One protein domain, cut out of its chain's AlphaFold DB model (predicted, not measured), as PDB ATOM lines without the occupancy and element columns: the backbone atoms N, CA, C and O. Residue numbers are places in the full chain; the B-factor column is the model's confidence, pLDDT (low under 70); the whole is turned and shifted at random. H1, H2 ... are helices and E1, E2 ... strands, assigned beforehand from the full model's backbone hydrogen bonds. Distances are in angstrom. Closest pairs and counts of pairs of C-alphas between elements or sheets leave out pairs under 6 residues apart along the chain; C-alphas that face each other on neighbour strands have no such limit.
ATOM      1  N   TYR A 516      31.968 -26.027  43.914       94.69
ATOM      2  CA  TYR A 516      31.158 -24.917  44.404       94.69
ATOM      3  C   TYR A 516      29.667 -25.071  44.103       94.69
ATOM      4  O   TYR A 516      28.855 -24.581  44.888       94.69
ATOM      5  N   GLY A 517      29.312 -25.741  43.001       94.25
ATOM      6  CA  GLY A 517      27.949 -25.791  42.467       94.25
ATOM      7  C   GLY A 517      27.375 -27.188  42.216       94.25
ATOM      8  O   GLY A 517      28.089 -28.122  41.860       94.25
ATOM      9  N   ARG A 518      26.045 -27.305  42.326       93.31
ATOM     10  CA  ARG A 518      25.238 -28.493  41.969       93.31
ATOM     11  C   ARG A 518      25.434 -28.928  40.515       93.31
ATOM     12  O   ARG A 518      25.280 -30.109  40.202       93.31
ATOM     13  N   TRP A 519      25.743 -27.987  39.626       95.31
ATOM     14  CA  TRP A 519      25.951 -28.244  38.206       95.31
ATOM     15  C   TRP A 519      27.374 -27.870  37.808       95.31
ATOM     16  O   TRP A 519      27.750 -26.699  37.853       95.31
ATOM     17  N   GLY A 520      28.140 -28.894  37.433       96.00
ATOM     18  CA  GLY A 520      29.475 -28.764  36.876       96.00
ATOM     19  C   GLY A 520      29.437 -28.771  35.349       96.00
ATOM     20  O   GLY A 520      28.679 -29.537  34.749       96.00
ATOM     21  N   TYR A 521      30.282 -27.953  34.736       97.25
ATOM     22  CA  TYR A 521      30.468 -27.850  33.292       97.25
ATOM     23  C   TYR A 521      31.955 -27.978  32.967       97.25
ATOM     24  O   TYR A 521      32.799 -27.500  33.724       97.25
ATOM     25  N   SER A 522      32.266 -28.599  31.838       96.06
ATOM     26  CA  SER A 522      33.623 -28.724  31.297       96.06
ATOM     27  C   SER A 522      33.558 -28.769  29.774       96.06
ATOM     28  O   SER A 522      32.525 -29.157  29.220       96.06
ATOM     29  N   LEU A 523      34.635 -28.379  29.088       94.81
ATOM     30  CA  LEU A 523      34.735 -28.585  27.641       94.81
ATOM     31  C   LEU A 523      34.671 -30.085  27.315       94.81
ATOM     32  O   LEU A 523      35.158 -30.912  28.090       94.81
ATOM     33  N   LYS A 524      34.104 -30.442  26.161       92.88
ATOM     34  CA  LYS A 524      34.299 -31.772  25.568       92.88
ATOM     35  C   LYS A 524      35.534 -31.798  24.675       92.88
ATOM     36  O   LYS A 524      35.729 -30.892  23.875       92.88
ATOM     37  N   SER A 525      36.271 -32.901  24.724       77.31
ATOM     38  CA  SER A 525      37.452 -33.184  23.899       77.31
ATOM     39  C   SER A 525      37.122 -33.670  22.472       77.31
ATOM     40  O   SER A 525      37.807 -34.544  21.946       77.31
ATOM     41  N   GLU A 526      36.037 -33.188  21.856       68.19
ATOM     42  CA  GLU A 526      35.741 -33.451  20.438       68.19
ATOM     43  C   GLU A 526      35.699 -32.118  19.671       68.19
ATOM     44  O   GLU A 526      34.845 -31.281  19.984       68.19
ATOM     45  N   PRO A 527      36.546 -31.916  18.641       58.53
ATOM     46  CA  PRO A 527      36.535 -30.698  17.837       58.53
ATOM     47  C   PRO A 527      35.274 -30.650  16.965       58.53
ATOM     48  O   PRO A 527      35.214 -31.184  15.856       58.53
ATOM     49  N   ARG A 528      34.223 -30.012  17.490       53.22
ATOM     50  CA  ARG A 528      32.959 -29.779  16.783       53.22
ATOM     51  C   ARG A 528      32.428 -28.372  17.014       53.22
ATOM     52  O   ARG A 528      31.542 -28.176  17.834       53.22
ATOM     53  N   ASN A 529      32.893 -27.441  16.189       57.62
ATOM     54  CA  ASN A 529      32.025 -26.613  15.349       57.62
ATOM     55  C   ASN A 529      32.874 -25.993  14.234       57.62
ATOM     56  O   ASN A 529      33.973 -25.516  14.488       57.62
ATOM     57  N   GLN A 530      32.358 -25.971  13.004       64.75
ATOM     58  CA  GLN A 530      32.870 -25.044  11.992       64.75
ATOM     59  C   GLN A 530      32.302 -23.660  12.312       64.75
ATOM     60  O   GLN A 530      31.101 -23.553  12.580       64.75
ATOM     61  N   ASN A 531      33.127 -22.613  12.275       67.44
ATOM     62  CA  ASN A 531      32.654 -21.240  12.469       67.44
ATOM     63  C   ASN A 531      31.537 -20.931  11.462       67.44
ATOM     64  O   ASN A 531      31.617 -21.324  10.292       67.44
ATOM     65  N   ALA A 532      30.525 -20.160  11.871       76.62
ATOM     66  CA  ALA A 532      29.665 -19.523  10.880       76.62
ATOM     67  C   ALA A 532      30.539 -18.640   9.975       76.62
ATOM     68  O   ALA A 532      31.442 -17.954  10.458       76.62
ATOM     69  N   VAL A 533      30.289 -18.681   8.664       79.81
ATOM     70  CA  VAL A 533      31.174 -18.085   7.651       79.81
ATOM     71  C   VAL A 533      31.458 -16.610   7.966       79.81
ATOM     72  O   VAL A 533      30.557 -15.774   7.921       79.81
ATOM     73  N   GLY A 534      32.722 -16.306   8.277       90.25
ATOM     74  CA  GLY A 534      33.193 -14.962   8.625       90.25
ATOM     75  C   GLY A 534      33.123 -14.582  10.111       90.25
ATOM     76  O   GLY A 534      33.323 -13.412  10.417       90.25
ATOM     77  N   SER A 535      32.829 -15.506  11.032       94.81
ATOM     78  CA  SER A 535      32.943 -15.266  12.480       94.81
ATOM     79  C   SER A 535      34.292 -15.741  13.031       94.81
ATOM     80  O   SER A 535      34.775 -16.810  12.655       94.81
ATOM     81  N   VAL A 536      34.868 -14.982  13.970       95.75
ATOM     82  CA  VAL A 536      36.087 -15.367  14.715       95.75
ATOM     83  C   VAL A 536      35.800 -16.195  15.977       95.75
ATOM     84  O   VAL A 536      36.727 -16.552  16.699       95.75
ATOM     85  N   LEU A 537      34.527 -16.488  16.276       95.88
ATOM     86  CA  LEU A 537      34.129 -17.277  17.443       95.88
ATOM     87  C   LEU A 537      33.955 -18.761  17.089       95.88
ATOM     88  O   LEU A 537      33.145 -19.101  16.226       95.88
ATOM     89  N   VAL A 538      34.627 -19.638  17.839       93.88
ATOM     90  CA  VAL A 538      34.363 -21.089  17.856       93.88
ATOM     91  C   VAL A 538      33.454 -21.392  19.043       93.88
ATOM     92  O   VAL A 538      33.850 -21.150  20.182       93.88
ATOM     93  N   GLU A 539      32.252 -21.933  18.818       95.00
ATOM     94  CA  GLU A 539      31.404 -22.436  19.912       95.00
ATOM     95  C   GLU A 539      31.880 -23.812  20.391       95.00
ATOM     96  O   GLU A 539      31.991 -24.748  19.599       95.00
ATOM     97  N   LEU A 540      32.100 -23.943  21.698       94.19
ATOM     98  CA  LEU A 540      32.574 -25.156  22.358       94.19
ATOM     99  C   LEU A 540      31.404 -25.939  22.968       94.19
ATOM    100  O   LEU A 540      30.559 -25.373  23.668       94.19
ATOM    101  N   GLU A 541      31.352 -27.258  22.742       93.62
ATOM    102  CA  GLU A 541      30.322 -28.090  23.372       93.62
ATOM    103  C   GLU A 541      30.673 -28.378  24.841       93.62
ATOM    104  O   GLU A 541      31.702 -28.977  25.151       93.62
ATOM    105  N   MET A 542      29.775 -27.994  25.752       94.88
ATOM    106  CA  MET A 542      29.937 -28.227  27.188       94.88
ATOM    107  C   MET A 542      29.372 -29.589  27.609       94.88
ATOM    108  O   MET A 542      28.167 -29.852  27.473       94.88
ATOM    109  N   GLU A 543      30.203 -30.428  28.228       94.81
ATOM    110  CA  GLU A 543      29.704 -31.497  29.088       94.81
ATOM    111  C   GLU A 543      29.026 -30.887  30.325       94.81
ATOM    112  O   GLU A 543      29.399 -29.820  30.816       94.81
ATOM    113  N   ARG A 544      27.976 -31.554  30.815       94.62
ATOM    114  CA  ARG A 544      27.161 -31.117  31.953       94.62
ATOM    115  C   ARG A 544      27.018 -32.257  32.947       94.62
ATOM    116  O   ARG A 544      26.248 -33.189  32.714       94.62
ATOM    117  N   ARG A 545      27.717 -32.156  34.077       94.56
ATOM    118  CA  ARG A 545      27.657 -33.123  35.176       94.56
ATOM    119  C   ARG A 545      26.824 -32.586  36.335       94.56
ATOM    120  O   ARG A 545      26.923 -31.419  36.712       94.56
ATOM    121  N   ARG A 546      26.012 -33.453  36.941       94.00
ATOM    122  CA  ARG A 546      25.433 -33.178  38.259       94.00
ATOM    123  C   ARG A 546      26.491 -33.481  39.310       94.00
ATOM    124  O   ARG A 546      26.971 -34.610  39.382       94.00
ATOM    125  N   CYS A 547      26.818 -32.494  40.123       93.25
ATOM    126  CA  CYS A 547      27.704 -32.655  41.259       93.25
ATOM    127  C   CYS A 547      26.888 -32.980  42.512       93.25
ATOM    128  O   CYS A 547      25.828 -32.399  42.752       93.25
ATOM    129  N   GLU A 548      27.415 -33.873  43.343       90.50
ATOM    130  CA  GLU A 548      26.929 -34.066  44.709       90.50
ATOM    131  C   GLU A 548      27.724 -33.162  45.666       90.50
ATOM    132  O   GLU A 548      28.918 -32.947  45.440       90.50
ATOM    133  N   PRO A 549      27.104 -32.622  46.732       86.38
ATOM    134  CA  PRO A 549      27.821 -31.820  47.715       86.38
ATOM    135  C   PRO A 549      28.897 -32.677  48.391       86.38
ATOM    136  O   PRO A 549      28.635 -33.815  48.795       86.38
ATOM    137  N   GLY A 550      30.113 -32.132  48.486       72.06
ATOM    138  CA  GLY A 550      31.315 -32.871  48.872       72.06
ATOM    139  C   GLY A 550      31.151 -33.676  50.164       72.06
ATOM    140  O   GLY A 550      30.919 -33.117  51.233       72.06
ATOM    141  N   ARG A 551      31.287 -35.005  50.054       69.25
ATOM    142  CA  ARG A 551      31.434 -35.914  51.207       69.25
ATOM    143  C   ARG A 551      32.890 -36.151  51.596       69.25
ATOM    144  O   ARG A 551      33.140 -36.645  52.693       69.25
ATOM    145  N   ASP A 552      33.820 -35.858  50.690       68.62
ATOM    146  CA  ASP A 552      35.241 -35.849  51.015       68.62
ATOM    147  C   ASP A 552      35.531 -34.650  51.925       68.62
ATOM    148  O   ASP A 552      34.966 -33.573  51.731       68.62
ATOM    149  N   GLN A 553      36.359 -34.860  52.946       68.94
ATOM    150  CA  GLN A 553      36.690 -33.839  53.947       68.94
ATOM    151  C   GLN A 553      37.956 -33.055  53.589       68.94
ATOM    152  O   GLN A 553      38.277 -32.088  54.271       68.94
ATOM    153  N   ARG A 554      38.667 -33.477  52.537       81.25
ATOM    154  CA  ARG A 554      39.874 -32.819  52.034       81.25
ATOM    155  C   ARG A 554      39.534 -31.488  51.376       81.25
ATOM    156  O   ARG A 554      38.664 -31.426  50.505       81.25
ATOM    157  N   HIS A 555      40.248 -30.440  51.761       85.69
ATOM    158  CA  HIS A 555      40.151 -29.143  51.110       85.69
ATOM    159  C   HIS A 555      41.004 -29.098  49.839       85.69
ATOM    160  O   HIS A 555      42.020 -29.783  49.725       85.69
ATOM    161  N   TYR A 556      40.579 -28.261  48.895       88.94
ATOM    162  CA  TYR A 556      41.263 -27.998  47.630       88.94
ATOM    163  C   TYR A 556      41.412 -26.488  47.482       88.94
ATOM    164  O   TYR A 556      40.446 -25.816  47.137       88.94
ATOM    165  N   LEU A 557      42.587 -25.967  47.826       91.88
ATOM    166  CA  LEU A 557      42.922 -24.547  47.786       91.88
ATOM    167  C   LEU A 557      43.229 -24.130  46.343       91.88
ATOM    168  O   LEU A 557      44.169 -24.635  45.730       91.88
ATOM    169  N   ASP A 558      42.398 -23.230  45.827       94.50
ATOM    170  CA  ASP A 558      42.404 -22.706  44.460       94.50
ATOM    171  C   ASP A 558      41.985 -21.231  44.542       94.50
ATOM    172  O   ASP A 558      40.852 -20.930  44.911       94.50
ATOM    173  N   GLU A 559      42.918 -20.304  44.333       94.56
ATOM    174  CA  GLU A 559      42.766 -18.903  44.747       94.56
ATOM    175  C   GLU A 559      41.737 -18.130  43.916       94.56
ATOM    176  O   GLU A 559      41.689 -18.283  42.701       94.56
ATOM    177  N   PHE A 560      40.963 -17.220  44.525       96.31
ATOM    178  CA  PHE A 560      40.142 -16.289  43.744       96.31
ATOM    179  C   PHE A 560      41.021 -15.168  43.175       96.31
ATOM    180  O   PHE A 560      41.505 -14.309  43.916       96.31
ATOM    181  N   VAL A 561      41.197 -15.152  41.851       96.38
ATOM    182  CA  VAL A 561      41.995 -14.131  41.150       96.38
ATOM    183  C   VAL A 561      41.169 -12.903  40.767       96.38
ATOM    184  O   VAL A 561      41.693 -11.795  40.749       96.38
ATOM    185  N   ALA A 562      39.869 -13.073  40.499       97.44
ATOM    186  CA  ALA A 562      38.963 -11.985  40.132       97.44
ATOM    187  C   ALA A 562      37.504 -12.303  40.487       97.44
ATOM    188  O   ALA A 562      37.118 -13.466  40.603       97.44
ATOM    189  N   ALA A 563      36.669 -11.272  40.624       98.06
ATOM    190  CA  ALA A 563      35.217 -11.424  40.688       98.06
ATOM    191  C   ALA A 563      34.514 -10.205  40.094       98.06
ATOM    192  O   ALA A 563      34.969  -9.079  40.265       98.06
ATOM    193  N   HIS A 564      33.382 -10.434  39.435       98.25
ATOM    194  CA  HIS A 564      32.552  -9.386  38.853       98.25
ATOM    195  C   HIS A 564      31.077  -9.582  39.202       98.25
ATOM    196  O   HIS A 564      30.609 -10.696  39.441       98.25
ATOM    197  N   VAL A 565      30.319  -8.490  39.180       97.69
ATOM    198  CA  VAL A 565      28.868  -8.489  39.384       97.69
ATOM    199  C   VAL A 565      28.180  -7.924  38.146       97.69
ATOM    200  O   VAL A 565      28.669  -6.985  37.527       97.69
ATOM    201  N   SER A 566      27.038  -8.495  37.769       96.69
ATOM    202  CA  SER A 566      26.210  -7.982  36.671       96.69
ATOM    203  C   SER A 566      25.773  -6.539  36.935       96.69
ATOM    204  O   SER A 566      25.528  -6.190  38.089       96.69
ATOM    205  N   SER A 567      25.520  -5.754  35.887       92.69
ATOM    206  CA  SER A 567      25.027  -4.367  35.984       92.69
ATOM    207  C   SER A 567      23.745  -4.196  36.823       92.69
ATOM    208  O   SER A 567      23.587  -3.192  37.513       92.69
ATOM    209  N   CYS A 568      22.857  -5.199  36.869       92.81
ATOM    210  CA  CYS A 568      21.678  -5.220  37.751       92.81
ATOM    211  C   CYS A 568      21.976  -5.557  39.232       92.81
ATOM    212  O   CYS A 568      21.064  -5.597  40.057       92.81
ATOM    213  N   GLY A 569      23.236  -5.821  39.585       95.31
ATOM    214  CA  GLY A 569      23.712  -6.084  40.943       95.31
ATOM    215  C   GLY A 569      23.385  -7.461  41.538       95.31
ATOM    216  O   GLY A 569      23.753  -7.687  42.690       95.31
ATOM    217  N   SER A 570      22.710  -8.369  40.814       94.62
ATOM    218  CA  SER A 570      22.186  -9.625  41.390       94.62
ATOM    219  C   SER A 570      22.914 -10.910  40.975       94.62
ATOM    220  O   SER A 570      22.820 -11.904  41.697       94.62
ATOM    221  N   HIS A 571      23.648 -10.938  39.861       96.00
ATOM    222  CA  HIS A 571      24.439 -12.100  39.441       96.00
ATOM    223  C   HIS A 571      25.916 -11.855  39.760       96.00
ATOM    224  O   HIS A 571      26.472 -10.841  39.346       96.00
ATOM    225  N   LEU A 572      26.540 -12.773  40.495       97.88
ATOM    226  CA  LEU A 572      27.959 -12.727  40.857       97.88
ATOM    227  C   LEU A 572      28.712 -13.793  40.059       97.88
ATOM    228  O   LEU A 572      28.232 -14.921  39.945       97.88
ATOM    229  N   VAL A 573      29.883 -13.449  39.534       98.50
ATOM    230  CA  VAL A 573      30.830 -14.398  38.942       98.50
ATOM    231  C   VAL A 573      32.194 -14.258  39.610       98.50
ATOM    232  O   VAL A 573      32.610 -13.149  39.937       98.50
ATOM    233  N   GLY A 574      32.880 -15.374  39.832       98.31
ATOM    234  CA  GLY A 574      34.215 -15.420  40.428       98.31
ATOM    235  C   GLY A 574      35.121 -16.337  39.620       98.31
ATOM    236  O   GLY A 574      34.703 -17.429  39.249       98.31
ATOM    237  N   LEU A 575      36.339 -15.891  39.338       98.44
ATOM    238  CA  LEU A 575      37.353 -16.652  38.615       98.44
ATOM    239  C   LEU A 575      38.411 -17.132  39.605       98.44
ATOM    240  O   LEU A 575      38.948 -16.333  40.379       98.44
ATOM    241  N   LEU A 576      38.684 -18.432  39.579       97.69
ATOM    242  CA  LEU A 576      39.712 -19.072  40.392       97.69
ATOM    243  C   LEU A 576      40.987 -19.295  39.572       97.69
ATOM    244  O   LEU A 576      40.917 -19.348  38.344       97.69
ATOM    245  N   SER A 577      42.132 -19.462  40.232       96.12
ATOM    246  CA  SER A 577      43.442 -19.668  39.599       96.12
ATOM    247  C   SER A 577      43.460 -20.806  38.575       96.12
ATOM    248  O   SER A 577      44.050 -20.632  37.515       96.12
ATOM    249  N   SER A 578      42.753 -21.910  38.833       95.94
ATOM    250  CA  SER A 578      42.715 -23.135  38.016       95.94
ATOM    251  C   SER A 578      41.919 -23.051  36.697       95.94
ATOM    252  O   SER A 578      41.308 -24.037  36.283       95.94
ATOM    253  N   SER A 579      41.836 -21.889  36.037       96.81
ATOM    254  CA  SER A 579      40.991 -21.682  34.838       96.81
ATOM    255  C   SER A 579      39.498 -22.023  35.036       96.81
ATOM    256  O   SER A 579      38.789 -22.425  34.101       96.81
ATOM    257  N   ARG A 580      39.008 -21.853  36.273       97.12
ATOM    258  CA  ARG A 580      37.678 -22.273  36.737       97.12
ATOM    259  C   ARG A 580      36.788 -21.078  37.083       97.12
ATOM    260  O   ARG A 580      37.114 -20.268  37.950       97.12
ATOM    261  N   LEU A 581      35.645 -20.976  36.408       98.50
ATOM    262  CA  LEU A 581      34.665 -19.897  36.544       98.50
ATOM    263  C   LEU A 581      33.455 -20.350  37.372       98.50
ATOM    264  O   LEU A 581      32.755 -21.302  37.032       98.50
ATOM    265  N   ILE A 582      33.161 -19.608  38.435       98.06
ATOM    266  CA  ILE A 582      32.009 -19.809  39.312       98.06
ATOM    267  C   ILE A 582      30.937 -18.777  38.978       98.06
ATOM    268  O   ILE A 582      31.229 -17.585  38.899       98.06
ATOM    269  N   ILE A 583      29.687 -19.215  38.805       97.88
ATOM    270  CA  ILE A 583      28.550 -18.342  38.466       97.88
ATOM    271  C   ILE A 583      27.454 -18.524  39.518       97.88
ATOM    272  O   ILE A 583      26.960 -19.632  39.717       97.88
ATOM    273  N   MET A 584      27.040 -17.435  40.164       96.56
ATOM    274  CA  MET A 584      26.017 -17.402  41.214       96.56
ATOM    275  C   MET A 584      24.860 -16.463  40.825       96.56
ATOM    276  O   MET A 584      24.891 -15.265  41.136       96.56
ATOM    277  N   PRO A 585      23.816 -16.963  40.138       95.00
ATOM    278  CA  PRO A 585      22.667 -16.147  39.776       95.00
ATOM    279  C   PRO A 585      21.813 -15.785  40.991       95.00
ATOM    280  O   PRO A 585      21.425 -16.659  41.764       95.00
ATOM    281  N   HIS A 586      21.458 -14.503  41.123       94.06
ATOM    282  CA  HIS A 586      20.690 -13.988  42.264       94.06
ATOM    283  C   HIS A 586      21.362 -14.340  43.607       94.06
ATOM    284  O   HIS A 586      20.707 -14.873  44.504       94.06
ATOM    285  N   PHE A 587      22.672 -14.078  43.732       95.00
ATOM    286  CA  PHE A 587      23.536 -14.591  44.813       95.00
ATOM    287  C   PHE A 587      23.046 -14.249  46.233       95.00
ATOM    288  O   PHE A 587      23.337 -14.976  47.178       95.00
ATOM    289  N   GLU A 588      22.240 -13.199  46.396       93.25
ATOM    290  CA  GLU A 588      21.566 -12.865  47.659       93.25
ATOM    291  C   GLU A 588      20.679 -14.010  48.187       93.25
ATOM    292  O   GLU A 588      20.546 -14.207  49.393       93.25
ATOM    293  N   ARG A 589      20.103 -14.823  47.291       90.56
ATOM    294  CA  ARG A 589      19.342 -16.037  47.641       90.56
ATOM    295  C   ARG A 589      20.255 -17.168  48.130       90.56
ATOM    296  O   ARG A 589      19.804 -18.051  48.857       90.56
ATOM    297  N   ALA A 590      21.529 -17.144  47.737       82.44
ATOM    298  CA  ALA A 590      22.512 -18.189  48.001       82.44
ATOM    299  C   ALA A 590      23.119 -18.116  49.417       82.44
ATOM    300  O   ALA A 590      23.736 -19.084  49.856       82.44
ATOM    301  N   ILE A 591      22.859 -17.039  50.173       78.44
ATOM    302  CA  ILE A 591      23.293 -16.833  51.574       78.44
ATOM    303  C   ILE A 591      22.918 -18.013  52.500       78.44
ATOM    304  O   ILE A 591      23.583 -18.259  53.505       78.44
ATOM    305  N   HIS A 592      21.871 -18.779  52.170       81.12
ATOM    306  CA  HIS A 592      21.458 -19.971  52.927       81.12
ATOM    307  C   HIS A 592      21.735 -21.306  52.221       81.12
ATOM    308  O   HIS A 592      21.616 -22.357  52.848       81.12
ATOM    309  N   ASN A 593      22.071 -21.287  50.929       88.12
ATOM    310  CA  ASN A 593      22.336 -22.482  50.130       88.12
ATOM    311  C   ASN A 593      23.165 -22.111  48.891       88.12
ATOM    312  O   ASN A 593      22.630 -21.902  47.803       88.12
ATOM    313  N   ILE A 594      24.481 -22.006  49.085       92.25
ATOM    314  CA  ILE A 594      25.436 -21.662  48.025       92.25
ATOM    315  C   ILE A 594      25.416 -22.730  46.927       92.25
ATOM    316  O   ILE A 594      25.245 -22.407  45.755       92.25
ATOM    317  N   PHE A 595      25.558 -24.000  47.317       93.62
ATOM    318  CA  PHE A 595      25.811 -25.107  46.396       93.62
ATOM    319  C   PHE A 595      24.713 -25.275  45.342       93.62
ATOM    320  O   PHE A 595      25.008 -25.425  44.160       93.62
ATOM    321  N   ASP A 596      23.442 -25.194  45.737       91.38
ATOM    322  CA  ASP A 596      22.342 -25.393  44.791       91.38
ATOM    323  C   ASP A 596      22.115 -24.219  43.823       91.38
ATOM    324  O   ASP A 596      21.511 -24.417  42.769       91.38
ATOM    325  N   LEU A 597      22.590 -23.017  44.169       91.25
ATOM    326  CA  LEU A 597      22.440 -21.784  43.383       91.25
ATOM    327  C   LEU A 597      23.715 -21.389  42.622       91.25
ATOM    328  O   LEU A 597      23.774 -20.306  42.045       91.25
ATOM    329  N   THR A 598      24.721 -22.263  42.606       95.00
ATOM    330  CA  THR A 598      26.011 -22.027  41.952       95.00
ATOM    331  C   THR A 598      26.201 -22.977  40.767       95.00
ATOM    332  O   THR A 598      25.864 -24.160  40.849       95.00
ATOM    333  N   LEU A 599      26.768 -22.461  39.676       96.25
ATOM    334  CA  LEU A 599      27.350 -23.240  38.581       96.25
ATOM    335  C   LEU A 599      28.877 -23.208  38.704       96.25
ATOM    336  O   LEU A 599      29.446 -22.187  39.094       96.25
ATOM    337  N   ASP A 600      29.517 -24.318  38.358       97.00
ATOM    338  CA  ASP A 600      30.963 -24.535  38.457       97.00
ATOM    339  C   ASP A 600      31.477 -24.916  37.059       97.00
ATOM    340  O   ASP A 600      31.058 -25.939  36.515       97.00
ATOM    341  N   VAL A 601      32.268 -24.055  36.413       98.00
ATOM    342  CA  VAL A 601      32.595 -24.153  34.979       98.00
ATOM    343  C   VAL A 601      34.107 -24.209  34.780       98.00
ATOM    344  O   VAL A 601      34.794 -23.202  34.934       98.00
ATOM    345  N   GLN A 602      34.624 -25.370  34.386       97.31
ATOM    346  CA  GLN A 602      36.000 -25.503  33.910       97.31
ATOM    347  C   GLN A 602      36.074 -24.998  32.463       97.31
ATOM    348  O   GLN A 602      35.353 -25.516  31.604       97.31
ATOM    349  N   LEU A 603      36.907 -23.985  32.206       96.62
ATOM    350  CA  LEU A 603      37.077 -23.390  30.875       96.62
ATOM    351  C   LEU A 603      38.401 -23.812  30.236       96.62
ATOM    352  O   LEU A 603      38.381 -24.441  29.187       96.62
ATOM    353  N   GLY A 604      39.519 -23.489  30.889       93.69
ATOM    354  CA  GLY A 604      40.869 -23.866  30.460       93.69
ATOM    355  C   GLY A 604      41.418 -25.087  31.202       93.69
ATOM    356  O   GLY A 604      40.739 -25.672  32.057       93.69
ATOM    357  N   ALA A 605      42.671 -25.438  30.914       93.25
ATOM    358  CA  ALA A 605      43.404 -26.484  31.622       93.25
ATOM    359  C   ALA A 605      43.509 -26.161  33.121       93.25
ATOM    360  O   ALA A 605      43.767 -25.024  33.508       93.25
ATOM    361  N   ALA A 606      43.340 -27.159  33.991       92.06
ATOM    362  CA  ALA A 606      43.306 -26.928  35.440       92.06
ATOM    363  C   ALA A 606      44.663 -26.496  36.038       92.06
ATOM    364  O   ALA A 606      44.697 -25.934  37.132       92.06
ATOM    365  N   HIS A 607      45.762 -26.752  35.321       92.19
ATOM    366  CA  HIS A 607      47.103 -26.261  35.641       92.19
ATOM    367  C   HIS A 607      47.387 -24.867  35.041       92.19
ATOM    368  O   HIS A 607      48.382 -24.238  35.395       92.19
ATOM    369  N   ALA A 608      46.565 -24.370  34.113       93.06
ATOM    370  CA  ALA A 608      46.789 -23.074  33.482       93.06
ATOM    371  C   ALA A 608      46.202 -21.957  34.344       93.06
ATOM    372  O   ALA A 608      45.041 -22.011  34.757       93.06
ATOM    373  N   GLN A 609      47.013 -20.934  34.602       94.31
ATOM    374  CA  GLN A 609      46.630 -19.812  35.445       94.31
ATOM    375  C   GLN A 609      45.546 -18.946  34.778       94.31
ATOM    376  O   GLN A 609      45.620 -18.600  33.597       94.31
ATOM    377  N   SER A 610      44.527 -18.576  35.552       96.62
ATOM    378  CA  SER A 610      43.550 -17.548  35.190       96.62
ATOM    379  C   SER A 610      44.171 -16.153  35.236       96.62
ATOM    380  O   SER A 610      44.728 -15.756  36.260       96.62
ATOM    381  N   VAL A 611      44.005 -15.389  34.155       95.88
ATOM    382  CA  VAL A 611      44.680 -14.100  33.941       95.88
ATOM    383  C   VAL A 611      43.730 -12.915  34.139       95.88
ATOM    384  O   VAL A 611      44.065 -11.958  34.837       95.88
ATOM    385  N   TYR A 612      42.527 -12.955  33.552       97.31
ATOM    386  CA  TYR A 612      41.587 -11.828  33.621       97.31
ATOM    387  C   TYR A 612      40.117 -12.248  33.526       97.31
ATOM    388  O   TYR A 612      39.774 -13.266  32.928       97.31
ATOM    389  N   LEU A 613      39.232 -11.417  34.080       98.19
ATOM    390  CA  LEU A 613      37.778 -11.575  34.047       98.19
ATOM    391  C   LEU A 613      37.121 -10.251  33.631       98.19
ATOM    392  O   LEU A 613      37.597  -9.182  34.001       98.19
ATOM    393  N   ALA A 614      36.012 -10.313  32.899       98.00
ATOM    394  CA  ALA A 614      35.133  -9.174  32.635       98.00
ATOM    395  C   ALA A 614      33.674  -9.653  32.548       98.00
ATOM    396  O   ALA A 614      33.416 -10.752  32.060       98.00
ATOM    397  N   PHE A 615      32.705  -8.845  32.982       97.81
ATOM    398  CA  PHE A 615      31.278  -9.192  32.943       97.81
ATOM    399  C   PHE A 615      30.464  -8.005  32.427       97.81
ATOM    400  O   PHE A 615      30.437  -6.963  33.071       97.81
ATOM    401  N   GLU A 616      29.798  -8.159  31.279       95.56
ATOM    402  CA  GLU A 616      28.939  -7.118  30.707       95.56
ATOM    403  C   GLU A 616      27.799  -7.730  29.872       95.56
ATOM    404  O   GLU A 616      27.997  -8.705  29.147       95.56
ATOM    405  N   ASN A 617      26.591  -7.162  29.958       92.31
ATOM    406  CA  ASN A 617      25.406  -7.546  29.180       92.31
ATOM    407  C   ASN A 617      25.111  -9.067  29.167       92.31
ATOM    408  O   ASN A 617      24.835  -9.657  28.123       92.31
ATOM    409  N   ASN A 618      25.161  -9.710  30.342       94.88
ATOM    410  CA  ASN A 618      24.991 -11.165  30.538       94.88
ATOM    411  C   ASN A 618      26.047 -12.053  29.837       94.88
ATOM    412  O   ASN A 618      25.826 -13.251  29.648       94.88
ATOM    413  N   ARG A 619      27.209 -11.493  29.488       97.31
ATOM    414  CA  ARG A 619      28.361 -12.205  28.915       97.31
ATOM    415  C   ARG A 619      29.558 -12.078  29.848       97.31
ATOM    416  O   ARG A 619      29.818 -10.988  30.353       97.31
ATOM    417  N   VAL A 620      30.289 -13.166  30.057       98.62
ATOM    418  CA  VAL A 620      31.521 -13.186  30.854       98.62
ATOM    419  C   VAL A 620      32.696 -13.445  29.920       98.62
ATOM    420  O   VAL A 620      32.751 -14.494  29.287       98.62
ATOM    421  N   GLY A 621      33.620 -12.496  29.824       98.62
ATOM    422  CA  GLY A 621      34.900 -12.684  29.150       98.62
ATOM    423  C   GLY A 621      35.929 -13.202  30.152       98.62
ATOM    424  O   GLY A 621      36.004 -12.682  31.268       98.62
ATOM    425  N   VAL A 622      36.693 -14.226  29.780       98.69
ATOM    426  CA  VAL A 622      37.690 -14.872  30.648       98.69
ATOM    427  C   VAL A 622      38.985 -15.064  29.871       98.69
ATOM    428  O   VAL A 622      38.970 -15.682  28.811       98.69
ATOM    429  N   VAL A 623      40.102 -14.579  30.408       98.31
ATOM    430  CA  VAL A 623      41.447 -14.880  29.903       98.31
ATOM    431  C   VAL A 623      42.091 -15.904  30.828       98.31
ATOM    432  O   VAL A 623      42.100 -15.730  32.048       98.31
ATOM    433  N   THR A 624      42.639 -16.956  30.237       97.38
ATOM    434  CA  THR A 624      43.414 -18.011  30.901       97.38
ATOM    435  C   THR A 624      44.731 -18.194  30.157       97.38
ATOM    436  O   THR A 624      44.816 -17.807  28.997       97.38
ATOM    437  N   GLY A 625      45.705 -18.883  30.747       95.06
ATOM    438  CA  GLY A 625      46.900 -19.356  30.035       95.06
ATOM    439  C   GLY A 625      46.660 -20.447  28.973       95.06
ATOM    440  O   GLY A 625      47.617 -21.109  28.603       95.06
ATOM    441  N   THR A 626      45.416 -20.672  28.518       95.25
ATOM    442  CA  THR A 626      45.091 -21.578  27.385       95.25
ATOM    443  C   THR A 626      44.306 -20.899  26.267       95.25
ATOM    444  O   THR A 626      44.514 -21.211  25.102       95.25
ATOM    445  N   ALA A 627      43.382 -19.991  26.597       96.94
ATOM    446  CA  ALA A 627      42.615 -19.227  25.616       96.94
ATOM    447  C   ALA A 627      41.912 -18.009  26.236       96.94
ATOM    448  O   ALA A 627      41.658 -17.939  27.450       96.94
ATOM    449  N   LEU A 628      41.490 -17.101  25.350       98.06
ATOM    450  CA  LEU A 628      40.394 -16.160  25.579       98.06
ATOM    451  C   LEU A 628      39.031 -16.841  25.336       98.06
ATOM    452  O   LEU A 628      38.712 -17.257  24.217       98.06
ATOM    453  N   PHE A 629      38.197 -16.879  26.376       98.50
ATOM    454  CA  PHE A 629      36.836 -17.412  26.356       98.50
ATOM    455  C   PHE A 629      35.767 -16.322  26.509       98.50
ATOM    456  O   PHE A 629      35.952 -15.317  27.199       98.50
ATOM    457  N   LEU A 630      34.590 -16.588  25.943       98.44
ATOM    458  CA  LEU A 630      33.367 -15.805  26.093       98.44
ATOM    459  C   LEU A 630      32.215 -16.731  26.513       98.44
ATOM    460  O   LEU A 630      31.773 -17.586  25.747       98.44
ATOM    461  N   VAL A 631      31.696 -16.550  27.726       98.56
ATOM    462  CA  VAL A 631      30.592 -17.339  28.291       98.56
ATOM    463  C   VAL A 631      29.298 -16.529  28.248       98.56
ATOM    464  O   VAL A 631      29.151 -15.526  28.945       98.56
ATOM    465  N   HIS A 632      28.327 -16.983  27.461       97.56
ATOM    466  CA  HIS A 632      26.980 -16.419  27.438       97.56
ATOM    467  C   HIS A 632      26.109 -17.043  28.530       97.56
ATOM    468  O   HIS A 632      25.876 -18.257  28.550       97.56
ATOM    469  N   LEU A 633      25.588 -16.189  29.413       95.69
ATOM    470  CA  LEU A 633      24.673 -16.577  30.479       95.69
ATOM    471  C   LEU A 633      23.213 -16.496  29.992       95.69
ATOM    472  O   LEU A 633      22.835 -15.516  29.343       95.69
ATOM    473  N   PRO A 634      22.359 -17.487  30.302       92.62
ATOM    474  CA  PRO A 634      20.939 -17.418  29.982       92.62
ATOM    475  C   PRO A 634      20.210 -16.429  30.903       92.62
ATOM    476  O   PRO A 634      20.654 -16.138  32.012       92.62
ATOM    477  N   ALA A 635      19.027 -15.973  30.484       89.19
ATOM    478  CA  ALA A 635      18.138 -15.205  31.353       89.19
ATOM    479  C   ALA A 635      17.694 -16.058  32.559       89.19
ATOM    480  O   ALA A 635      16.891 -16.985  32.434       89.19
ATOM    481  N   PHE A 636      18.235 -15.755  33.738       86.88
ATOM    482  CA  PHE A 636      18.023 -16.539  34.953       86.88
ATOM    483  C   PHE A 636      16.639 -16.290  35.572       86.88
ATOM    484  O   PHE A 636      16.398 -15.252  36.195       86.88
ATOM    485  N   SER A 637      15.739 -17.269  35.451       82.50
ATOM    486  CA  SER A 637      14.404 -17.214  36.058       82.50
ATOM    487  C   SER A 637      14.440 -17.386  37.585       82.50
ATOM    488  O   SER A 637      15.419 -17.850  38.175       82.50
ATOM    489  N   SER A 638      13.338 -17.050  38.259       75.88
ATOM    490  CA  SER A 638      13.179 -17.299  39.699       75.88
ATOM    491  C   SER A 638      13.245 -18.792  40.061       75.88
ATOM    492  O   SER A 638      13.706 -19.119  41.160       75.88
ATOM    493  N   ASP A 639      12.863 -19.673  39.130       75.38
ATOM    494  CA  ASP A 639      12.831 -21.139  39.256       75.38
ATOM    495  C   ASP A 639      14.012 -21.846  38.551       75.38
ATOM    496  O   ASP A 639      13.948 -23.010  38.169       75.38
ATOM    497  N   PHE A 640      15.141 -21.145  38.419       77.00
ATOM    498  CA  PHE A 640      16.441 -21.661  37.962       77.00
ATOM    499  C   PHE A 640      16.911 -22.969  38.645       77.00
ATOM    500  O   PHE A 640      17.761 -23.684  38.126       77.00
ATOM    501  N   MET A 641      16.342 -23.288  39.811       73.56
ATOM    502  CA  MET A 641      16.594 -24.503  40.593       73.56
ATOM    503  C   MET A 641      16.045 -25.789  39.950       73.56
ATOM    504  O   MET A 641      16.374 -26.887  40.418       73.56
ATOM    505  N   ALA A 642      15.180 -25.661  38.938       67.94
ATOM    506  CA  ALA A 642      14.561 -26.767  38.221       67.94
ATOM    507  C   ALA A 642      15.571 -27.611  37.414       67.94
ATOM    508  O   ALA A 642      16.708 -27.223  37.157       67.94
ATOM    509  N   THR A 643      15.135 -28.802  37.002       72.69
ATOM    510  CA  THR A 643      15.824 -29.640  36.008       72.69
ATOM    511  C   THR A 643      15.147 -29.474  34.644       72.69
ATOM    512  O   THR A 643      13.915 -29.520  34.617       72.69
ATOM    513  N   PRO A 644      15.873 -29.387  33.512       84.06
ATOM    514  CA  PRO A 644      17.321 -29.568  33.336       84.06
ATOM    515  C   PRO A 644      18.171 -28.372  33.813       84.06
ATOM    516  O   PRO A 644      17.622 -27.294  34.023       84.06
ATOM    517  N   PRO A 645      19.503 -28.542  33.957       83.31
ATOM    518  CA  PRO A 645      20.421 -27.429  34.194       83.31
ATOM    519  C   PRO A 645      20.304 -26.328  33.130       83.31
ATOM    520  O   PRO A 645      19.970 -26.624  31.975       83.31
ATOM    521  N   PRO A 646      20.657 -25.078  33.479       87.81
ATOM    522  CA  PRO A 646      20.656 -23.969  32.537       87.81
ATOM    523  C   PRO A 646      21.623 -24.239  31.367       87.81
ATOM    524  O   PRO A 646      22.732 -24.746  31.585       87.81
ATOM    525  N   PRO A 647      21.248 -23.891  30.125       91.12
ATOM    526  CA  PRO A 647      22.188 -23.865  29.018       91.12
ATOM    527  C   PRO A 647      23.080 -22.625  29.146       91.12
ATOM    528  O   PRO A 647      22.603 -21.501  29.007       91.12
ATOM    529  N   ILE A 648      24.372 -22.833  29.396       95.12
ATOM    530  CA  ILE A 648      25.408 -21.843  29.075       95.12
ATOM    531  C   ILE A 648      25.931 -22.150  27.667       95.12
ATOM    532  O   ILE A 648      25.945 -23.316  27.267       95.12
ATOM    533  N   ARG A 649      26.351 -21.124  26.925       96.38
ATOM    534  CA  ARG A 649      27.107 -21.283  25.670       96.38
ATOM    535  C   ARG A 649      28.494 -20.698  25.891       96.38
ATOM    536  O   ARG A 649      28.596 -19.602  26.444       96.38
ATOM    537  N   VAL A 650      29.535 -21.428  25.509       97.31
ATOM    538  CA  VAL A 650      30.930 -20.999  25.647       97.31
ATOM    539  C   VAL A 650      31.524 -20.897  24.255       97.31
ATOM    540  O   VAL A 650      31.363 -21.804  23.443       97.31
ATOM    541  N   PHE A 651      32.210 -19.796  23.994       97.06
ATOM    542  CA  PHE A 651      32.978 -19.583  22.780       97.06
ATOM    543  C   PHE A 651      34.442 -19.357  23.150       97.06
ATOM    544  O   PHE A 651      34.725 -18.817  24.220       97.06
ATOM    545  N   ARG A 652      35.363 -19.723  22.260       95.88
ATOM    546  CA  ARG A 652      36.763 -19.269  22.288       95.88
ATOM    547  C   ARG A 652      37.076 -18.458  21.034       95.88
ATOM    548  O   ARG A 652      36.323 -18.515  20.057       95.88
ATOM    549  N   ILE A 653      38.179 -17.719  21.070       96.38
ATOM    550  CA  ILE A 653      38.625 -16.854  19.973       96.38
ATOM    551  C   ILE A 653      40.026 -17.319  19.532       96.38
ATOM    552  O   ILE A 653      40.996 -16.942  20.183       96.38
ATOM    553  N   PRO A 654      40.158 -18.149  18.472       93.69
ATOM    554  CA  PRO A 654      41.416 -18.841  18.144       93.69
ATOM    555  C   PRO A 654      42.606 -17.938  17.802       93.69
ATOM    556  O   PRO A 654      43.739 -18.382  17.864       93.69
ATOM    557  N   PHE A 655      42.366 -16.664  17.482       94.25
ATOM    558  CA  PHE A 655      43.424 -15.666  17.280       94.25
ATOM    559  C   PHE A 655      44.235 -15.375  18.565       94.25
ATOM    560  O   PHE A 655      45.317 -14.807  18.501       94.25
ATOM    561  N   PHE A 656      43.715 -15.748  19.740       95.19
ATOM    562  CA  PHE A 656      44.323 -15.494  21.046       95.19
ATOM    563  C   PHE A 656      44.608 -16.822  21.774       95.19
ATOM    564  O   PHE A 656      43.975 -17.119  22.795       95.19
ATOM    565  N   LEU A 657      45.505 -17.639  21.204       93.38
ATOM    566  CA  LEU A 657      45.896 -18.958  21.733       93.38
ATOM    567  C   LEU A 657      47.322 -19.040  22.300       93.38
ATOM    568  O   LEU A 657      47.526 -19.862  23.186       93.38
ATOM    569  N   ASP A 658      48.277 -18.206  21.864       91.81
ATOM    570  CA  ASP A 658      49.659 -18.228  22.387       91.81
ATOM    571  C   ASP A 658      49.665 -18.093  23.934       91.81
ATOM    572  O   ASP A 658      49.261 -17.045  24.460       91.81
ATOM    573  N   PRO A 659      50.130 -19.114  24.690       90.62
ATOM    574  CA  PRO A 659      50.110 -19.101  26.156       90.62
ATOM    575  C   PRO A 659      51.004 -18.027  26.792       90.62
ATOM    576  O   PRO A 659      50.695 -17.519  27.876       90.62
ATOM    577  N   GLN A 660      52.105 -17.654  26.131       88.12
ATOM    578  CA  GLN A 660      53.013 -16.603  26.588       88.12
ATOM    579  C   GLN A 660      52.352 -15.232  26.419       88.12
ATOM    580  O   GLN A 660      52.308 -14.443  27.367       88.12
ATOM    581  N   GLN A 661      51.751 -14.967  25.256       91.69
ATOM    582  CA  GLN A 661      51.010 -13.730  24.987       91.69
ATOM    583  C   GLN A 661      49.767 -13.622  25.883       91.69
ATOM    584  O   GLN A 661      49.537 -12.558  26.465       91.69
ATOM    585  N   LEU A 662      49.035 -14.721  26.115       93.88
ATOM    586  CA  LEU A 662      47.926 -14.791  27.076       93.88
ATOM    587  C   LEU A 662      48.355 -14.399  28.498       93.88
ATOM    588  O   LEU A 662      47.634 -13.645  29.153       93.88
ATOM    589  N   SER A 663      49.540 -14.819  28.957       91.44
ATOM    590  CA  SER A 663      50.082 -14.405  30.264       91.44
ATOM    591  C   SER A 663      50.385 -12.899  30.365       91.44
ATOM    592  O   SER A 663      50.388 -12.336  31.461       91.44
ATOM    593  N   SER A 664      50.596 -12.222  29.229       91.75
ATOM    594  CA  SER A 664      50.858 -10.775  29.159       91.75
ATOM    595  C   SER A 664      49.586  -9.908  29.155       91.75
ATOM    596  O   SER A 664      49.660  -8.677  29.275       91.75
ATOM    597  N   VAL A 665      48.398 -10.518  29.041       95.38
ATOM    598  CA  VAL A 665      47.126  -9.786  29.070       95.38
ATOM    599  C   VAL A 665      46.895  -9.229  30.476       95.38
ATOM    600  O   VAL A 665      46.671  -9.950  31.438       95.38
ATOM    601  N   SER A 666      46.926  -7.908  30.606       94.50
ATOM    602  CA  SER A 666      46.753  -7.182  31.866       94.50
ATOM    603  C   SER A 666      45.484  -6.318  31.909       94.50
ATOM    604  O   SER A 666      45.174  -5.716  32.944       94.50
ATOM    605  N   CYS A 667      44.687  -6.325  30.832       96.62
ATOM    606  CA  CYS A 667      43.322  -5.816  30.808       96.62
ATOM    607  C   CYS A 667      42.442  -6.515  29.756       96.62
ATOM    608  O   CYS A 667      42.830  -6.627  28.598       96.62
ATOM    609  N   LEU A 668      41.219  -6.888  30.151       97.88
ATOM    610  CA  LEU A 668      40.101  -7.235  29.265       97.88
ATOM    611  C   LEU A 668      38.914  -6.315  29.588       97.88
ATOM    612  O   LEU A 668      38.593  -6.129  30.762       97.88
ATOM    613  N   GLN A 669      38.235  -5.770  28.579       97.12
ATOM    614  CA  GLN A 669      36.973  -5.024  28.683       97.12
ATOM    615  C   GLN A 669      35.958  -5.541  27.645       97.12
ATOM    616  O   GLN A 669      36.316  -6.182  26.660       97.12
ATOM    617  N   MET A 670      34.675  -5.237  27.847       97.56
ATOM    618  CA  MET A 670      33.604  -5.478  26.873       97.56
ATOM    619  C   MET A 670      32.663  -4.275  26.837       97.56
ATOM    620  O   MET A 670      32.452  -3.622  27.856       97.56
ATOM    621  N   SER A 671      32.079  -4.014  25.673       95.75
ATOM    622  CA  SER A 671      31.082  -2.971  25.430       95.75
ATOM    623  C   SER A 671      29.773  -3.595  24.922       95.75
ATOM    624  O   SER A 671      29.552  -4.804  25.023       95.75
ATOM    625  N   ASP A 672      28.877  -2.796  24.342       94.56
ATOM    626  CA  ASP A 672      27.743  -3.318  23.576       94.56
ATOM    627  C   ASP A 672      28.196  -4.076  22.310       94.56
ATOM    628  O   ASP A 672      27.681  -5.162  22.028       94.56
ATOM    629  N   THR A 673      29.185  -3.544  21.576       96.81
ATOM    630  CA  THR A 673      29.528  -3.991  20.211       96.81
ATOM    631  C   THR A 673      30.930  -4.579  20.024       96.81
ATOM    632  O   THR A 673      31.263  -5.002  18.915       96.81
ATOM    633  N   GLY A 674      31.741  -4.631  21.082       97.19
ATOM    634  CA  GLY A 674      33.098  -5.164  21.034       97.19
ATOM    635  C   GLY A 674      33.582  -5.792  22.341       97.19
ATOM    636  O   GLY A 674      33.066  -5.528  23.430       97.19
ATOM    637  N   LEU A 675      34.607  -6.626  22.213       98.31
ATOM    638  CA  LEU A 675      35.477  -7.088  23.296       98.31
ATOM    639  C   LEU A 675      36.869  -6.494  23.047       98.31
ATOM    640  O   LEU A 675      37.273  -6.420  21.895       98.31
ATOM    641  N   TYR A 676      37.583  -6.064  24.088       98.31
ATOM    642  CA  TYR A 676      38.860  -5.343  23.972       98.31
ATOM    643  C   TYR A 676      39.883  -5.894  24.965       98.31
ATOM    644  O   TYR A 676      39.550  -6.062  26.139       98.31
ATOM    645  N   LEU A 677      41.121  -6.126  24.533       98.00
ATOM    646  CA  LEU A 677      42.229  -6.583  25.377       98.00
ATOM    647  C   LEU A 677      43.555  -5.945  24.961       98.00
ATOM    648  O   LEU A 677      43.679  -5.466  23.835       98.00
ATOM    649  N   ASN A 678      44.550  -5.935  25.853       96.06
ATOM    650  CA  ASN A 678      45.920  -5.656  25.427       96.06
ATOM    651  C   ASN A 678      46.520  -6.943  24.857       96.06
ATOM    652  O   ASN A 678      46.378  -8.006  25.460       96.06
ATOM    653  N   TRP A 679      47.191  -6.843  23.718       94.81
ATOM    654  CA  TRP A 679      47.828  -7.978  23.055       94.81
ATOM    655  C   TRP A 679      49.085  -7.497  22.328       94.81
ATOM    656  O   TRP A 679      49.164  -6.339  21.913       94.81
ATOM    657  N   LYS A 680      50.088  -8.364  22.199       87.38
ATOM    658  CA  LYS A 680      51.231  -8.140  21.313       87.38
ATOM    659  C   LYS A 680      50.979  -9.001  20.069       87.38
ATOM    660  O   LYS A 680      50.821 -10.197  20.260       87.38
ATOM    661  N   PRO A 681      50.931  -8.468  18.836       75.62
ATOM    662  CA  PRO A 681      50.948  -9.335  17.660       75.62
ATOM    663  C   PRO A 681      52.262 -10.129  17.628       75.62
ATOM    664  O   PRO A 681      53.285  -9.640  18.124       75.62
ATOM    665  N   HIS A 682      52.268 -11.310  17.000       73.62
ATOM    666  CA  HIS A 682      53.537 -11.858  16.510       73.62
ATOM    667  C   HIS A 682      54.232 -10.751  15.709       73.62
ATOM    668  O   HIS A 682      53.570  -9.975  15.014       73.62
ATOM    669  N   PRO A 703      48.506 -22.364  12.854       86.31
ATOM    670  CA  PRO A 703      47.236 -22.346  13.571       86.31
ATOM    671  C   PRO A 703      46.652 -23.740  13.863       86.31
ATOM    672  O   PRO A 703      45.924 -23.889  14.843       86.31
ATOM    673  N   GLU A 704      46.972 -24.775  13.072       87.81
ATOM    674  CA  GLU A 704      46.637 -26.170  13.396       87.81
ATOM    675  C   GLU A 704      47.484 -26.710  14.567       87.81
ATOM    676  O   GLU A 704      46.972 -27.449  15.407       87.81
ATOM    677  N   MET A 705      48.748 -26.303  14.701       88.75
ATOM    678  CA  MET A 705      49.590 -26.640  15.855       88.75
ATOM    679  C   MET A 705      49.115 -25.932  17.131       88.75
ATOM    680  O   MET A 705      48.926 -26.607  18.141       88.75
ATOM    681  N   GLN A 706      48.808 -24.629  17.080       89.50
ATOM    682  CA  GLN A 706      48.232 -23.901  18.227       89.50
ATOM    683  C   GLN A 706      46.877 -24.490  18.673       89.50
ATOM    684  O   GLN A 706      46.575 -24.565  19.865       89.50
ATOM    685  N   GLU A 707      46.053 -24.948  17.723       90.50
ATOM    686  CA  GLU A 707      44.806 -25.668  18.010       90.50
ATOM    687  C   GLU A 707      45.066 -27.003  18.728       90.50
ATOM    688  O   GLU A 707      44.358 -27.333  19.681       90.50
ATOM    689  N   ASN A 708      46.077 -27.765  18.297       90.81
ATOM    690  CA  ASN A 708      46.445 -29.036  18.922       90.81
ATOM    691  C   ASN A 708      47.016 -28.834  20.337       90.81
ATOM    692  O   ASN A 708      46.548 -29.493  21.263       90.81
ATOM    693  N   GLU A 709      47.928 -27.875  20.540       91.62
ATOM    694  CA  GLU A 709      48.467 -27.527  21.867       91.62
ATOM    695  C   GLU A 709      47.360 -27.121  22.854       91.62
ATOM    696  O   GLU A 709      47.360 -27.544  24.015       91.62
ATOM    697  N   PHE A 710      46.361 -26.361  22.386       93.12
ATOM    698  CA  PHE A 710      45.173 -26.051  23.179       93.12
ATOM    699  C   PHE A 710      44.455 -27.329  23.644       93.12
ATOM    700  O   PHE A 710      44.190 -27.477  24.839       93.12
ATOM    701  N   TRP A 711      44.161 -28.274  22.745       93.44
ATOM    702  CA  TRP A 711      43.446 -29.504  23.111       93.44
ATOM    703  C   TRP A 711      44.270 -30.478  23.960       93.44
ATOM    704  O   TRP A 711      43.699 -31.102  24.859       93.44
ATOM    705  N   ASP A 712      45.582 -30.566  23.743       92.25
ATOM    706  CA  ASP A 712      46.478 -31.374  24.572       92.25
ATOM    707  C   ASP A 712      46.576 -30.796  25.995       92.25
ATOM    708  O   ASP A 712      46.391 -31.533  26.967       92.25
ATOM    709  N   SER A 713      46.706 -29.470  26.151       92.25
ATOM    710  CA  SER A 713      46.674 -28.828  27.479       92.25
ATOM    711  C   SER A 713      45.344 -29.066  28.217       92.25
ATOM    712  O   SER A 713      45.323 -29.257  29.434       92.25
ATOM    713  N   MET A 714      44.221 -29.132  27.489       91.81
ATOM    714  CA  MET A 714      42.904 -29.465  28.049       91.81
ATOM    715  C   MET A 714      42.775 -30.934  28.488       91.81
ATOM    716  O   MET A 714      41.875 -31.248  29.273       91.81
ATOM    717  N   ALA A 715      43.635 -31.832  27.993       91.00
ATOM    718  CA  ALA A 715      43.673 -33.240  28.384       91.00
ATOM    719  C   ALA A 715      44.544 -33.499  29.629       91.00
ATOM    720  O   ALA A 715      44.376 -34.535  30.284       91.00
ATOM    721  N   ASP A 716      45.441 -32.572  29.982       89.56
ATOM    722  CA  ASP A 716      46.353 -32.728  31.113       89.56
ATOM    723  C   ASP A 716      45.628 -32.794  32.473       89.56
ATOM    724  O   ASP A 716      44.724 -31.999  32.770       89.56
ATOM    725  N   PRO A 717      46.041 -33.709  33.371       87.94
ATOM    726  CA  PRO A 717      45.464 -33.809  34.702       87.94
ATOM    727  C   PRO A 717      45.853 -32.607  35.571       87.94
ATOM    728  O   PRO A 717      46.998 -32.158  35.580       87.94
ATOM    729  N   ALA A 718      44.909 -32.142  36.390       88.12
ATOM    730  CA  ALA A 718      45.158 -31.103  37.385       88.12
ATOM    731  C   ALA A 718      46.318 -31.483  38.330       88.12
ATOM    732  O   ALA A 718      46.286 -32.524  38.996       88.12
ATOM    733  N   THR A 719      47.322 -30.614  38.407       90.25
ATOM    734  CA  THR A 719      48.494 -30.738  39.275       90.25
ATOM    735  C   THR A 719      48.198 -30.211  40.678       90.25
ATOM    736  O   THR A 719      47.662 -29.117  40.846       90.25
ATOM    737  N   PHE A 720      48.565 -30.978  41.711       91.50
ATOM    738  CA  PHE A 720      48.323 -30.604  43.107       91.50
ATOM    739  C   PHE A 720      49.529 -30.881  44.008       91.50
ATOM    740  O   PHE A 720      50.110 -31.967  43.961       91.50
ATOM    741  N   ALA A 721      49.826 -29.951  44.916       92.31
ATOM    742  CA  ALA A 721      50.663 -30.214  46.082       92.31
ATOM    743  C   ALA A 721      49.793 -30.772  47.219       92.31
ATOM    744  O   ALA A 721      48.715 -30.243  47.491       92.31
ATOM    745  N   VAL A 722      50.264 -31.814  47.910       93.00
ATOM    746  CA  VAL A 722      49.595 -32.354  49.107       93.00
ATOM    747  C   VAL A 722      50.245 -31.760  50.353       93.00
ATOM    748  O   VAL A 722      51.437 -31.953  50.595       93.00
ATOM    749  N   LEU A 723      49.460 -31.036  51.145       90.88
ATOM    750  CA  LEU A 723      49.902 -30.402  52.384       90.88
ATOM    751  C   LEU A 723      50.051 -31.425  53.530       90.88
ATOM    752  O   LEU A 723      49.405 -32.477  53.513       90.88
ATOM    753  N   PRO A 724      50.836 -31.126  54.587       91.81
ATOM    754  CA  PRO A 724      51.059 -32.048  55.710       91.81
ATOM    755  C   PRO A 724      49.802 -32.464  56.495       91.81
ATOM    756  O   PRO A 724      49.854 -33.421  57.264       91.81
ATOM    757  N   ASN A 725      48.683 -31.752  56.331       87.94
ATOM    758  CA  ASN A 725      47.384 -32.082  56.921       87.94
ATOM    759  C   ASN A 725      46.489 -32.953  56.010       87.94
ATOM    760  O   ASN A 725      45.428 -33.384  56.456       87.94
ATOM    761  N   GLY A 726      46.905 -33.226  54.767       89.69
ATOM    762  CA  GLY A 726      46.143 -33.988  53.772       89.69
ATOM    763  C   GLY A 726      45.258 -33.153  52.837       89.69
ATOM    764  O   GLY A 726      44.553 -33.742  52.017       89.69
ATOM    765  N   ASP A 727      45.296 -31.820  52.938       89.19
ATOM    766  CA  ASP A 727      44.652 -30.918  51.977       89.19
ATOM    767  C   ASP A 727      45.491 -30.762  50.698       89.19
ATOM    768  O   ASP A 727      46.685 -31.063  50.670       89.19
ATOM    769  N   TYR A 728      44.855 -30.280  49.632       92.19
ATOM    770  CA  TYR A 728      45.442 -30.114  48.307       92.19
ATOM    771  C   TYR A 728      45.540 -28.622  47.982       92.19
ATOM    772  O   TYR A 728      44.593 -27.876  48.221       92.19
ATOM    773  N   VAL A 729      46.658 -28.191  47.407       92.69
ATOM    774  CA  VAL A 729      46.816 -26.875  46.763       92.69
ATOM    775  C   VAL A 729      46.924 -27.120  45.266       92.69
ATOM    776  O   VAL A 729      47.706 -27.981  44.861       92.69
ATOM    777  N   VAL A 730      46.150 -26.403  44.446       91.44
ATOM    778  CA  VAL A 730      46.337 -26.435  42.988       91.44
ATOM    779  C   VAL A 730      47.698 -25.829  42.661       91.44
ATOM    780  O   VAL A 730      47.992 -24.709  43.066       91.44
ATOM    781  N   ILE A 731      48.523 -26.566  41.923       92.12
ATOM    782  CA  ILE A 731      49.725 -26.012  41.304       92.12
ATOM    783  C   ILE A 731      49.305 -25.556  39.913       92.12
ATOM    784  O   ILE A 731      49.093 -26.397  39.038       92.12
ATOM    785  N   THR A 732      49.177 -24.247  39.712       91.00
ATOM    786  CA  THR A 732      49.200 -23.682  38.363       91.00
ATOM    787  C   THR A 732      50.643 -23.540  37.890       91.00
ATOM    788  O   THR A 732      51.536 -23.308  38.705       91.00
ATOM    789  N   ASN A 733      50.875 -23.633  36.583       86.94
ATOM    790  CA  ASN A 733      52.150 -23.245  35.988       86.94
ATOM    791  C   ASN A 733      52.363 -21.749  36.259       86.94
ATOM    792  O   ASN A 733      51.613 -20.921  35.740       86.94
ATOM    793  N   GLU A 734      53.353 -21.405  37.086       73.81
ATOM    794  CA  GLU A 734      53.739 -20.011  37.309       73.81
ATOM    795  C   GLU A 734      54.175 -19.395  35.971       73.81
ATOM    796  O   GLU A 734      54.999 -19.967  35.254       73.81
ATOM    797  N   HIS A 735      53.626 -18.229  35.624       65.12
ATOM    798  CA  HIS A 735      54.076 -17.458  34.464       65.12
ATOM    799  C   HIS A 735      55.525 -16.990  34.694       65.12
ATOM    800  O   HIS A 735      55.748 -15.968  35.345       65.12
ATOM    801  N   GLY A 736      56.494 -17.769  34.194       56.59
ATOM    802  CA  GLY A 736      57.920 -17.664  34.525       56.59
ATOM    803  C   GLY A 736      58.472 -16.245  34.407       56.59
ATOM    804  O   GLY A 736      58.654 -15.761  33.291       56.59
ATOM    805  N   ASP A 737      58.677 -15.604  35.570       52.22
ATOM    806  CA  ASP A 737      59.017 -14.184  35.782       52.22
ATOM    807  C   ASP A 737      58.567 -13.268  34.633       52.22
ATOM    808  O   ASP A 737      59.368 -12.544  34.041       52.22
ATOM    809  N   GLY A 738      57.265 -13.365  34.315       51.94
ATOM    810  CA  GLY A 738      56.670 -12.994  33.030       51.94
ATOM    811  C   GLY A 738      57.383 -11.848  32.320       51.94
ATOM    812  O   GLY A 738      57.229 -10.688  32.711       51.94
ATOM    813  N   HIS A 739      58.152 -12.188  31.276       54.91
ATOM    814  CA  HIS A 739      58.931 -11.257  30.458       54.91
ATOM    815  C   HIS A 739      58.001 -10.254  29.761       54.91
ATOM    816  O   HIS A 739      57.636 -10.419  28.599       54.91
ATOM    817  N   MET A 740      57.598  -9.213  30.498       60.78
ATOM    818  CA  MET A 740      56.611  -8.229  30.065       60.78
ATOM    819  C   MET A 740      57.026  -7.666  28.716       60.78
ATOM    820  O   MET A 740      58.064  -7.006  28.608       60.78
ATOM    821  N   THR A 741      56.213  -7.934  27.698       65.94
ATOM    822  CA  THR A 741      56.569  -7.741  26.294       65.94
ATOM    823  C   THR A 741      57.070  -6.323  26.027       65.94
ATOM    824  O   THR A 741      56.600  -5.351  26.628       65.94
ATOM    825  N   SER A 742      58.063  -6.184  25.146       74.25
ATOM    826  CA  SER A 742      58.639  -4.887  24.750       74.25
ATOM    827  C   SER A 742      57.615  -3.963  24.080       74.25
ATOM    828  O   SER A 742      57.741  -2.744  24.172       74.25
ATOM    829  N   SER A 743      56.569  -4.543  23.490       84.38
ATOM    830  CA  SER A 743      55.403  -3.883  22.907       84.38
ATOM    831  C   SER A 743      54.109  -4.615  23.293       84.38
ATOM    832  O   SER A 743      54.120  -5.808  23.593       84.38
ATOM    833  N   SER A 744      52.994  -3.888  23.309       90.75
ATOM    834  CA  SER A 744      51.619  -4.405  23.281       90.75
ATOM    835  C   SER A 744      50.678  -3.246  22.946       90.75
ATOM    836  O   SER A 744      50.888  -2.131  23.434       90.75
ATOM    837  N   ASP A 745      49.665  -3.521  22.130       93.75
ATOM    838  CA  ASP A 745      48.645  -2.582  21.651       93.75
ATOM    839  C   ASP A 745      47.254  -2.983  22.163       93.75
ATOM    840  O   ASP A 745      47.082  -4.015  22.820       93.75
ATOM    841  N   VAL A 746      46.236  -2.176  21.853       96.44
ATOM    842  CA  VAL A 746      44.835  -2.558  22.062       96.44
ATOM    843  C   VAL A 746      44.349  -3.380  20.874       96.44
ATOM    844  O   VAL A 746      44.296  -2.889  19.752       96.44
ATOM    845  N   PHE A 747      43.915  -4.607  21.128       97.50
ATOM    846  CA  PHE A 747      43.185  -5.423  20.162       97.50
ATOM    847  C   PHE A 747      41.706  -5.465  20.539       97.50
ATOM    848  O   PHE A 747      41.340  -5.420  21.717       97.50
ATOM    849  N   SER A 748      40.841  -5.555  19.534       97.75
ATOM    850  CA  SER A 748      39.404  -5.687  19.716       97.75
ATOM    851  C   SER A 748      38.786  -6.751  18.815       97.75
ATOM    852  O   SER A 748      39.336  -7.124  17.777       97.75
ATOM    853  N   VAL A 749      37.632  -7.260  19.243       98.12
ATOM    854  CA  VAL A 749      36.772  -8.151  18.467       98.12
ATOM    855  C   VAL A 749      35.482  -7.407  18.155       98.12
ATOM    856  O   VAL A 749      34.659  -7.175  19.039       98.12
ATOM    857  N   ASP A 750      35.326  -7.023  16.894       97.19
ATOM    858  CA  ASP A 750      34.170  -6.333  16.334       97.19
ATOM    859  C   ASP A 750      32.975  -7.283  16.173       97.19
ATOM    860  O   ASP A 750      33.073  -8.295  15.477       97.19
ATOM    861  N   PHE A 751      31.813  -6.900  16.707       96.25
ATOM    862  CA  PHE A 751      30.525  -7.573  16.487       96.25
ATOM    863  C   PHE A 751      29.523  -6.648  15.758       96.25
ATOM    864  O   PHE A 751      28.348  -6.573  16.131       96.25
ATOM    865  N   VAL A 752      30.012  -5.899  14.757       89.06
ATOM    866  CA  VAL A 752      29.340  -4.760  14.080       89.06
ATOM    867  C   VAL A 752      29.166  -4.914  12.576       89.06
ATOM    868  O   VAL A 752      29.838  -5.745  11.945       89.06
TER     869      VAL A 752
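Overview. This is residues 516 to 682 and 703 to 752 of the 752 residues of an uncharacterized protein of Laccaria amethystina LaAM-08-1 (UniProt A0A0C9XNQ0). The domain is a stack of sheets, face to face in turn: the twisted six-stranded sheet E3 E1 E7 E6 E5 E4, mixed; the antiparallel sheet E2 E11 E10 E9 E8 in the middle; and the small antiparallel sheet E12 E13 E16, which covers part of its other face. At one edge of the two larger sheets the edge strand E2 of the one runs on into the edge strand E3 of the other across a break of 1 residue, while H3 and the small hairpin E14 E15 lie to one side, set off from the stack. The printed part has 217 residues with three named helices and sixteen strands, in the order E1 to E6, H1, E7 to E11, H2, E12, E13, H3, E14 to E16. The class is mixed, with under half of the residues in named elements; the whole is compact, with a radius of gyration of the C-alphas of 17.3 A and spans of 48 by 46 by 32 A.

Arrangement. E1, residues 519 to 523, is the antiparallel neighbour of E3, residues 542 to 546, with N 543 and O 522 within hydrogen-bond range at 2.8 A. E2, residues 538 to 540, runs on into E3 at 19 degrees. E4, residues 560 to 565, E5, 572 to 576, and E6, 580 to 584, form a meander, each strand the antiparallel neighbour of the one before; N 573 and O 564, and N 582 and O 574, are 2.8 A apart. H1, residues 587 to 592, only grazes this sheet. E7, residues 599 to 602, is parallel to E1, with N 521 and O 600 at 2.8 A, and antiparallel to E6, with N 581 and O 601 at 2.8 A. E8, residues 610 to 616, E9, 619 to 624, E10, 628 to 632, and E11, 649 to 652, form a second meander; N 621 and O 614, N 629 and O 622, and N 630 and O 651 are each 2.8 A apart. E11 is antiparallel to E2, with N 540 and O 650 at 2.9 A. The facing parts of these two sheets are 9.0 A centre to centre; the closest C-alphas of E4 and E8 are those of His 564 and Phe 615, 6.0 A. H2, residues 659 to 663, only grazes the second sheet. E12, residues 668 to 670, and E13, 674 to 679, form a hairpin, with N 669 and O 676 at 2.8 A; E16, residues 745 to 750, is antiparallel to E13, with N 747 and O 677 at 2.8 A. The closest C-alphas of E8 and E12 are those of Ala 614 and Gln 669, 6.0 A. H3, residues 703 to 715, is only just apart from E1, at 8.2 A. E14, residues 720 to 722, and E15, 728 to 730, form a hairpin, with N 721 and O 729 at 2.9 A. Every O i to N i+4 pair is within hydrogen-bond range in H2 and H3; in H1 0 of 2 are, and 1 of 3 O i to N i+3 pairs.

Along the chain. E1 begins at C-alpha 519 (25.951, -28.244, 38.206). H3 is 18.7 A long, E8 18.5 A and E9 16.3 A. E16, 15.9 A long, ends at C-alpha 750 (34.170, -6.333, 16.334).

Size, cuts and confidence. The C-alphas farthest apart are those of Pro 724 and Val 752, 54.3 A. Residues 683 to 702 are not printed, and C-alphas 682 and 703 are 12.6 A apart. Of the links printed whole, E1 to E2, E3 to E4, E10 to E11 and E15 to E16 are long. Mean pLDDT of the printed part is 90.1; residues 526 to 531, 551 to 553, 642 and 735 to 741 are under 70.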